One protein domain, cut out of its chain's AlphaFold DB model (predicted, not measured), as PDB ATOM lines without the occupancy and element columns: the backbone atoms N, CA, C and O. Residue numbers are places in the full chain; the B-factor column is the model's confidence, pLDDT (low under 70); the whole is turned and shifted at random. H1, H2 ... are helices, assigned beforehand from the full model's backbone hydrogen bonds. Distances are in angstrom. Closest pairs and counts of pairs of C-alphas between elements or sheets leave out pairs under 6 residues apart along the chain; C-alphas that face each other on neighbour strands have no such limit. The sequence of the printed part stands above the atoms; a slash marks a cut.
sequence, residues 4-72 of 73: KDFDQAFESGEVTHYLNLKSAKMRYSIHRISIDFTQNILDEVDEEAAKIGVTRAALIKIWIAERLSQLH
ATOM      1  N   LYS A   4     -21.318   5.345  16.336       84.25
ATOM      2  CA  LYS A   4     -21.391   3.888  16.509       84.25
ATOM      3  C   LYS A   4     -21.739   3.127  15.222       84.25
ATOM      4  O   LYS A   4     -21.205   2.050  14.983       84.25
ATOM      5  N   ASP A   5     -22.624   3.689  14.402       81.94
ATOM      6  CA  ASP A   5     -23.028   3.070  13.135       81.94
ATOM      7  C   ASP A   5     -21.910   3.202  12.085       81.94
ATOM      8  O   ASP A   5     -21.750   2.329  11.238       81.94
ATOM      9  N   PHE A   6     -21.120   4.284  12.153       83.75
ATOM     10  CA  PHE A   6     -19.930   4.459  11.315       83.75
ATOM     11  C   PHE A   6     -18.843   3.454  11.674       83.75
ATOM     12  O   PHE A   6     -18.321   2.800  10.778       83.75
ATOM     13  N   ASP A   7     -18.528   3.309  12.963       82.75
ATOM     14  CA  ASP A   7     -17.470   2.406  13.426       82.75
ATOM     15  C   ASP A   7     -17.764   0.961  13.003       82.75
ATOM     16  O   ASP A   7     -16.905   0.286  12.441       82.75
ATOM     17  N   GLN A   8     -19.013   0.509  13.157       88.94
ATOM     18  CA  GLN A   8     -19.427  -0.829  12.730       88.94
ATOM     19  C   GLN A   8     -19.353  -1.016  11.202       88.94
ATOM     20  O   GLN A   8     -18.909  -2.063  10.718       88.94
ATOM     21  N   ALA A   9     -19.759  -0.011  10.422       83.12
ATOM     22  CA  ALA A   9     -19.641  -0.038   8.962       83.12
ATOM     23  C   ALA A   9     -18.170   0.017   8.497       83.12
ATOM     24  O   ALA A   9     -17.811  -0.532   7.452       83.12
ATOM     25  N   PHE A  10     -17.301   0.683   9.260       84.06
ATOM     26  CA  PHE A  10     -15.871   0.779   8.985       84.06
ATOM     27  C   PHE A  10     -15.165  -0.553   9.252       84.06
ATOM     28  O   PHE A  10     -14.454  -1.044   8.377       84.06
ATOM     29  N   GLU A  11     -15.412  -1.179  10.407       84.69
ATOM     30  CA  GLU A  11     -14.828  -2.480  10.763       84.69
ATOM     31  C   GLU A  11     -15.295  -3.619   9.847       84.69
ATOM     32  O   GLU A  11     -14.510  -4.502   9.505       84.69
ATOM     33  N   SER A  12     -16.554  -3.589   9.402       88.31
ATOM     34  CA  SER A  12     -17.096  -4.560   8.435       88.31
ATOM     35  C   SER A  12     -16.617  -4.332   6.996       88.31
ATOM     36  O   SER A  12     -16.879  -5.155   6.119       88.31
ATOM     37  N   GLY A  13     -15.907  -3.230   6.733       80.44
ATOM     38  CA  GLY A  13     -15.386  -2.889   5.415       80.44
ATOM     39  C   GLY A  13     -16.416  -2.290   4.453       80.44
ATOM     40  O   GLY A  13     -16.031  -1.919   3.343       80.44
ATOM     41  N   GLU A  14     -17.681  -2.109   4.850       84.62
ATOM     42  CA  GLU A  14     -18.732  -1.501   4.012       84.62
ATOM     43  C   GLU A  14     -18.363  -0.085   3.549       84.62
ATOM     44  O   GLU A  14     -18.665   0.317   2.423       84.62
ATOM     45  N   VAL A  15     -17.625   0.659   4.380       81.00
ATOM     46  CA  VAL A  15     -17.174   2.023   4.058       81.00
ATOM     47  C   VAL A  15     -16.227   2.049   2.849       81.00
ATOM     48  O   VAL A  15     -16.185   3.042   2.119       81.00
ATOM     49  N   THR A  16     -15.509   0.957   2.565       80.94
ATOM     50  CA  THR A  16     -14.543   0.909   1.453       80.94
ATOM     51  C   THR A  16     -15.193   1.008   0.074       80.94
ATOM     52  O   THR A  16     -14.562   1.531  -0.842       80.94
ATOM     53  N   HIS A  17     -16.465   0.619  -0.077       81.12
ATOM     54  CA  HIS A  17     -17.212   0.770  -1.333       81.12
ATOM     55  C   HIS A  17     -17.462   2.231  -1.721       81.12
ATOM     56  O   HIS A  17     -17.639   2.535  -2.901       81.12
ATOM     57  N   TYR A  18     -17.434   3.141  -0.746       80.50
ATOM     58  CA  TYR A  18     -17.546   4.580  -0.974       80.50
ATOM     59  C   TYR A  18     -16.188   5.242  -1.247       80.50
ATOM     60  O   TYR A  18     -16.135   6.408  -1.641       80.50
ATOM     61  N   LEU A  19     -15.080   4.516  -1.059       81.25
ATOM     62  CA  LEU A  19     -13.731   5.019  -1.290       81.25
ATOM     63  C   LEU A  19     -13.272   4.673  -2.709       81.25
ATOM     64  O   LEU A  19     -13.131   3.511  -3.087       81.25
ATOM     65  N   ASN A  20     -12.938   5.692  -3.502       77.19
ATOM     66  CA  ASN A  20     -12.308   5.489  -4.805       77.19
ATOM     67  C   ASN A  20     -10.801   5.204  -4.654       77.19
ATOM     68  O   ASN A  20      -9.949   6.032  -4.992       77.19
ATOM     69  N   LEU A  21     -10.467   4.011  -4.154       77.88
ATOM     70  CA  LEU A  21      -9.086   3.583  -3.895       77.88
ATOM     71  C   LEU A  21      -8.226   3.530  -5.165       77.88
ATOM     72  O   LEU A  21      -7.029   3.784  -5.106       77.88
ATOM     73  N   LYS A  22      -8.829   3.280  -6.336       79.12
ATOM     74  CA  LYS A  22      -8.110   3.292  -7.625       79.12
ATOM     75  C   LYS A  22      -7.531   4.667  -7.968       79.12
ATOM     76  O   LYS A  22      -6.549   4.753  -8.696       79.12
ATOM     77  N   SER A  23      -8.145   5.731  -7.456       74.94
ATOM     78  CA  SER A  23      -7.688   7.111  -7.643       74.94
ATOM     79  C   SER A  23      -6.796   7.618  -6.507       74.94
ATOM     80  O   SER A  23      -6.232   8.708  -6.617       74.94
ATOM     81  N   ALA A  24      -6.659   6.842  -5.427       75.62
ATOM     82  CA  ALA A  24      -5.849   7.215  -4.281       75.62
ATOM     83  C   ALA A  24      -4.373   7.252  -4.692       75.62
ATOM     84  O   ALA A  24      -3.733   6.227  -4.921       75.62
ATOM     85  N   LYS A  25      -3.831   8.464  -4.804       70.88
ATOM     86  CA  LYS A  25      -2.410   8.707  -5.033       70.88
ATOM     87  C   LYS A  25      -1.798   9.255  -3.760       70.88
ATOM     88  O   LYS A  25      -2.377  10.122  -3.106       70.88
ATOM     89  N   MET A  26      -0.603   8.775  -3.436       70.38
ATOM     90  CA  MET A  26       0.206   9.402  -2.402       70.38
ATOM     91  C   MET A  26       0.446  10.856  -2.820       70.38
ATOM     92  O   MET A  26       1.010  11.108  -3.883       70.38
ATOM     93  N   ARG A  27      -0.035  11.810  -2.015       71.94
ATOM     94  CA  ARG A  27       0.027  13.246  -2.344       71.94
ATOM     95  C   ARG A  27       1.466  13.745  -2.506       71.94
ATOM     96  O   ARG A  27       1.699  14.692  -3.246       71.94
ATOM     97  N   TYR A  28       2.410  13.076  -1.847       76.38
ATOM     98  CA  TYR A  28       3.836  13.362  -1.912       76.38
ATOM     99  C   TYR A  28       4.584  12.073  -2.242       76.38
ATOM    100  O   TYR A  28       4.658  11.162  -1.418       76.38
ATOM    101  N   SER A  29       5.113  11.975  -3.459       80.56
ATOM    102  CA  SER A  29       5.971  10.860  -3.853       80.56
ATOM    103  C   SER A  29       7.254  10.881  -3.023       80.56
ATOM    104  O   SER A  29       7.984  11.871  -3.039       80.56
ATOM    105  N   ILE A  30       7.544   9.790  -2.315       81.38
ATOM    106  CA  ILE A  30       8.798   9.638  -1.572       81.38
ATOM    107  C   ILE A  30       9.891   9.198  -2.546       81.38
ATOM    108  O   ILE A  30       9.764   8.154  -3.183       81.38
ATOM    109  N   HIS A  31      10.981   9.958  -2.618       87.50
ATOM    110  CA  HIS A  31      12.189   9.555  -3.333       87.50
ATOM    111  C   HIS A  31      13.280   9.190  -2.322       87.50
ATOM    112  O   HIS A  31      13.599   9.981  -1.434       87.50
ATOM    113  N   ARG A  32      13.824   7.972  -2.419       88.94
ATOM    114  CA  ARG A  32      14.942   7.529  -1.577       88.94
ATOM    115  C   ARG A  32      16.252   7.943  -2.229       88.94
ATOM    116  O   ARG A  32      16.475   7.631  -3.392       88.94
ATOM    117  N   ILE A  33      17.105   8.599  -1.456       92.25
ATOM    118  CA  ILE A  33      18.437   9.029  -1.878       92.25
ATOM    119  C   ILE A  33      19.486   8.450  -0.931       92.25
ATOM    120  O   ILE A  33      19.206   8.262   0.255       92.25
ATOM    121  N   SER A  34      20.672   8.163  -1.465       94.25
ATOM    122  CA  SER A  34      21.862   7.805  -0.689       94.25
ATOM    123  C   SER A  34      22.796   9.006  -0.681       94.25
ATOM    124  O   SER A  34      23.065   9.564  -1.743       94.25
ATOM    125  N   ILE A  35      23.246   9.419   0.499       93.25
ATOM    126  CA  ILE A  35      24.158  10.551   0.686       93.25
ATOM    127  C   ILE A  35      25.264  10.092   1.628       93.25
ATOM    128  O   ILE A  35      24.969   9.512   2.674       93.25
ATOM    129  N   ASP A  36      26.506  10.399   1.270       95.94
ATOM    130  CA  ASP A  36      27.664  10.159   2.123       95.94
ATOM    131  C   ASP A  36      27.933  11.380   3.014       95.94
ATOM    132  O   ASP A  36      27.890  12.525   2.560       95.94
ATOM    133  N   PHE A  37      28.230  11.126   4.287       95.38
ATOM    134  CA  PHE A  37      28.630  12.130   5.274       95.38
ATOM    135  C   PHE A  37      30.019  11.783   5.811       95.38
ATOM    136  O   PHE A  37      30.367  10.607   5.931       95.38
ATOM    137  N   THR A  38      30.814  12.795   6.162       97.94
ATOM    138  CA  THR A  38      32.038  12.556   6.937       97.94
ATOM    139  C   THR A  38      31.671  12.114   8.352       97.94
ATOM    140  O   THR A  38      30.633  12.515   8.881       97.94
ATOM    141  N   GLN A  39      32.532  11.305   8.980       97.56
ATOM    142  CA  GLN A  39      32.264  10.761  10.315       97.56
ATOM    143  C   GLN A  39      31.992  11.872  11.339       97.56
ATOM    144  O   GLN A  39      30.989  11.815  12.036       97.56
ATOM    145  N   ASN A  40      32.807  12.930  11.343       97.94
ATOM    146  CA  ASN A  40      32.676  14.029  12.303       97.94
ATOM    147  C   ASN A  40      31.302  14.716  12.229       97.94
ATOM    148  O   ASN A  40      30.699  14.996  13.257       97.94
ATOM    149  N   ILE A  41      30.779  14.943  11.017       96.81
ATOM    150  CA  ILE A  41      29.448  15.542  10.843       96.81
ATOM    151  C   ILE A  41      28.372  14.584  11.353       96.81
ATOM    152  O   ILE A  41      27.400  15.012  11.969       96.81
ATOM    153  N   LEU A  42      28.525  13.286  11.083       96.69
ATOM    154  CA  LEU A  42      27.560  12.287  11.523       96.69
ATOM    155  C   LEU A  42      27.491  12.201  13.053       96.69
ATOM    156  O   LEU A  42      26.391  12.126  13.595       96.69
ATOM    157  N   ASP A  43      28.645  12.265  13.716       98.12
ATOM    158  CA  ASP A  43      28.755  12.239  15.174       98.12
ATOM    159  C   ASP A  43      28.071  13.463  15.804       98.12
ATOM    160  O   ASP A  43      27.288  13.317  16.743       98.12
ATOM    161  N   GLU A  44      28.281  14.659  15.242       97.88
ATOM    162  CA  GLU A  44      27.595  15.885  15.682       97.88
ATOM    163  C   GLU A  44      26.069  15.774  15.518       97.88
ATOM    164  O   GLU A  44      25.308  16.123  16.423       97.88
ATOM    165  N   VAL A  45      25.596  15.241  14.386       97.81
ATOM    166  CA  VAL A  45      24.157  15.032  14.147       97.81
ATOM    167  C   VAL A  45      23.574  14.030  15.145       97.81
ATOM    168  O   VAL A  45      22.452  14.217  15.615       97.81
ATOM    169  N   ASP A  46      24.297  12.958  15.460       98.00
ATOM    170  CA  ASP A  46      23.844  11.953  16.421       98.00
ATOM    171  C   ASP A  46      23.731  12.508  17.836       98.00
ATOM    172  O   ASP A  46      22.750  12.219  18.527       98.00
ATOM    173  N   GLU A  47      24.700  13.320  18.258       98.38
ATOM    174  CA  GLU A  47      24.678  13.970  19.564       98.38
ATOM    175  C   GLU A  47      23.446  14.879  19.701       98.38
ATOM    176  O   GLU A  47      22.704  14.792  20.684       98.38
ATOM    177  N   GLU A  48      23.172  15.698  18.685       98.19
ATOM    178  CA  GLU A  48      22.004  16.580  18.670       98.19
ATOM    179  C   GLU A  48      20.687  15.799  18.611       98.19
ATOM    180  O   GLU A  48      19.734  16.119  19.325       98.19
ATOM    181  N   ALA A  49      20.635  14.721  17.824       98.31
ATOM    182  CA  ALA A  49      19.454  13.869  17.737       98.31
ATOM    183  C   ALA A  49      19.143  13.205  19.088       98.31
ATOM    184  O   ALA A  49      17.978  13.141  19.492       98.31
ATOM    185  N   ALA A  50      20.181  12.774  19.815       98.12
ATOM    186  CA  ALA A  50      20.052  12.195  21.146       98.12
ATOM    187  C   ALA A  50      19.543  13.212  22.179       98.12
ATOM    188  O   ALA A  50      18.656  12.873  22.965       98.12
ATOM    189  N   LYS A  51      20.033  14.461  22.150       98.00
ATOM    190  CA  LYS A  51      19.605  15.532  23.075       98.00
ATOM    191  C   LYS A  51      18.103  15.800  23.018       98.00
ATOM    192  O   LYS A  51      17.483  16.032  24.052       98.00
ATOM    193  N   ILE A  52      17.518  15.749  21.823       96.81
ATOM    194  CA  ILE A  52      16.087  16.017  21.613       96.81
ATOM    195  C   ILE A  52      15.235  14.742  21.498       96.81
ATOM    196  O   ILE A  52      14.021  14.829  21.319       96.81
ATOM    197  N   GLY A  53      15.849  13.559  21.602       97.25
ATOM    198  CA  GLY A  53      15.151  12.273  21.609       97.25
ATOM    199  C   GLY A  53      14.550  11.861  20.262       97.25
ATOM    200  O   GLY A  53      13.490  11.234  20.230       97.25
ATOM    201  N   VAL A  54      15.199  12.198  19.144       98.06
ATOM    202  CA  VAL A  54      14.747  11.814  17.794       98.06
ATOM    203  C   VAL A  54      15.778  10.952  17.073       98.06
ATOM    204  O   VAL A  54      16.935  10.846  17.463       98.06
ATOM    205  N   THR A  55      15.365  10.325  15.972       98.06
ATOM    206  CA  THR A  55      16.310   9.615  15.099       98.06
ATOM    207  C   THR A  55      17.134  10.598  14.268       98.06
ATOM    208  O   THR A  55      16.607  11.617  13.816       98.06
ATOM    209  N   ARG A  56      18.380  10.234  13.943       97.00
ATOM    210  CA  ARG A  56      19.243  10.962  12.994       97.00
ATOM    211  C   ARG A  56      18.503  11.388  11.721       97.00
ATOM    212  O   ARG A  56      18.547  12.543  11.313       97.00
ATOM    213  N   ALA A  57      17.782  10.456  11.095       95.44
ATOM    214  CA  ALA A  57      17.054  10.716   9.854       95.44
ATOM    215  C   ALA A  57      15.899  11.716  10.029       95.44
ATOM    216  O   ALA A  57      15.562  12.424   9.082       95.44
ATOM    217  N   ALA A  58      15.272  11.767  11.207       97.06
ATOM    218  CA  ALA A  58      14.266  12.777  11.516       97.06
ATOM    219  C   ALA A  58      14.913  14.155  11.691       97.06
ATOM    220  O   ALA A  58      14.433  15.112  11.088       97.06
ATOM    221  N   LEU A  59      16.030  14.237  12.424       97.75
ATOM    222  CA  LEU A  59      16.758  15.491  12.617       97.75
ATOM    223  C   LEU A  59      17.242  16.084  11.286       97.75
ATOM    224  O   LEU A  59      16.954  17.239  10.990       97.75
ATOM    225  N   ILE A  60      17.869  15.267  10.431       96.56
ATOM    226  CA  ILE A  60      18.323  15.692   9.096       96.56
ATOM    227  C   ILE A  60      17.160  16.259   8.266       96.56
ATOM    228  O   ILE A  60      17.312  17.282   7.602       96.56
ATOM    229  N   LYS A  61      15.977  15.627   8.311       94.81
ATOM    230  CA  LYS A  61      14.790  16.125   7.597       94.81
ATOM    231  C   LYS A  61      14.319  17.476   8.128       94.81
ATOM    232  O   LYS A  61      13.961  18.327   7.319       94.81
ATOM    233  N   ILE A  62      14.308  17.656   9.449       96.31
ATOM    234  CA  ILE A  62      13.893  18.909  10.094       96.31
ATOM    235  C   ILE A  62      14.836  20.037   9.678       96.31
ATOM    236  O   ILE A  62      14.375  21.030   9.126       96.31
ATOM    237  N   TRP A  63      16.148  19.851   9.827       96.69
ATOM    238  CA  TRP A  63      17.126  20.880   9.469       96.69
ATOM    239  C   TRP A  63      17.090  21.248   7.986       96.69
ATOM    240  O   TRP A  63      17.160  22.428   7.647       96.69
ATOM    241  N   ILE A  64      16.939  20.272   7.083       95.75
ATOM    242  CA  ILE A  64      16.769  20.561   5.651       95.75
ATOM    243  C   ILE A  64      15.499  21.386   5.415       95.75
ATOM    244  O   ILE A  64      15.543  22.360   4.668       95.75
ATOM    245  N   ALA A  65      14.381  21.030   6.052       95.12
ATOM    246  CA  ALA A  65      13.129  21.770   5.915       95.12
ATOM    247  C   ALA A  65      13.248  23.210   6.438       95.12
ATOM    248  O   ALA A  65      12.818  24.135   5.755       95.12
ATOM    249  N   GLU A  66      13.885  23.414   7.594       96.19
ATOM    250  CA  GLU A  66      14.143  24.740   8.168       96.19
ATOM    251  C   GLU A  66      15.011  25.598   7.245       96.19
ATOM    252  O   GLU A  66      14.672  26.748   6.963       96.19
ATOM    253  N   ARG A  67      16.105  25.030   6.718       96.56
ATOM    254  CA  ARG A  67      16.990  25.731   5.776       96.56
ATOM    255  C   ARG A  67      16.286  26.082   4.469       96.56
ATOM    256  O   ARG A  67      16.491  27.177   3.962       96.56
ATOM    257  N   LEU A  68      15.458  25.186   3.931       96.06
ATOM    258  CA  LEU A  68      14.688  25.459   2.716       96.06
ATOM    259  C   LEU A  68      13.566  26.473   2.957       96.06
ATOM    260  O   LEU A  68      13.272  27.244   2.053       96.06
ATOM    261  N   SER A  69      12.946  26.498   4.140       95.12
ATOM    262  CA  SER A  69      11.938  27.511   4.483       95.12
ATOM    263  C   SER A  69      12.540  28.913   4.435       95.12
ATOM    264  O   SER A  69      11.984  29.779   3.777       95.12
ATOM    265  N   GLN A  70      13.731  29.097   5.017       94.00
ATOM    266  CA  GLN A  70      14.449  30.382   5.031       94.00
ATOM    267  C   GLN A  70      14.825  30.909   3.638       94.00
ATOM    268  O   GLN A  70      15.131  32.086   3.498       94.00
ATOM    269  N   LEU A  71      14.874  30.045   2.619       92.12
ATOM    270  CA  LEU A  71      15.179  30.436   1.238       92.12
ATOM    271  C   LEU A  71      13.936  30.833   0.433       92.12
ATOM    272  O   LEU A  71      14.079  31.406  -0.645       92.12
ATOM    273  N   HIS A  72      12.743  30.471   0.905       83.12
ATOM    274  CA  HIS A  72      11.473  30.758   0.236       83.12
ATOM    275  C   HIS A  72      10.687  31.901   0.906       83.12
ATOM    276  O   HIS A  72       9.575  32.189   0.458       83.12
TER     277      HIS A  72
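This is residues 4 to 72 of the 73 residues of an uncharacterized protein of Gammaproteobacteria bacterium RIFCSPHIGHO2_12_FULL_41_15 (UniProt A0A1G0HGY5). Two helical ends lie far apart, joined by a long outstretched link, residues 19 to 38: the short H1 and H2 at one end, and at the other the longer H3 and H4, about perpendicular, with residues 56 to 60 of H4 packed on residues 45 to 49 of H3. The printed part has 69 residues with four named helices, H1 to H4 in chain order, and no named strand: all helix. It is an extended rod, with a radius of gyration of the C-alphas of 20.4 A and spans of 55 by 26 by 24 A.

Start at H1, residues 4 to 11; it is close to but not clearly touching H2, residues 14 to 18, their closest C-alphas, Ala 9 and Val 15, 5.9 A apart. Farther on, H3, residues 39 to 52, touches H4, residues 56 to 69, about perpendicular at 89 degrees, through residues 45 to 49 and 56 to 60 alone; the closest C-alphas, Ala 49 and Arg 56, are 5.6 A apart. H1 and H2 are apart from H3 and H4. In H1, H3 and H4 every O i to N i+4 pair is within hydrogen-bond range; in H2 0 of 1 is, beside 2 of 2 O i to N i+3 pairs.

Find C-alpha 4 at (-21.391, 3.888, 16.509), where H1 begins. H3 runs 20.4 A from C-alpha 39 at (32.264, 10.761, 10.315), and H4 20.0 A to C-alpha 69.

The long link, residues 19 to 38, stands free; the farthest C-alphas, Asp 5 and Asn 40, are 56.8 A apart. The printed part has no cut, and no printed residue is under 70 in pLDDT.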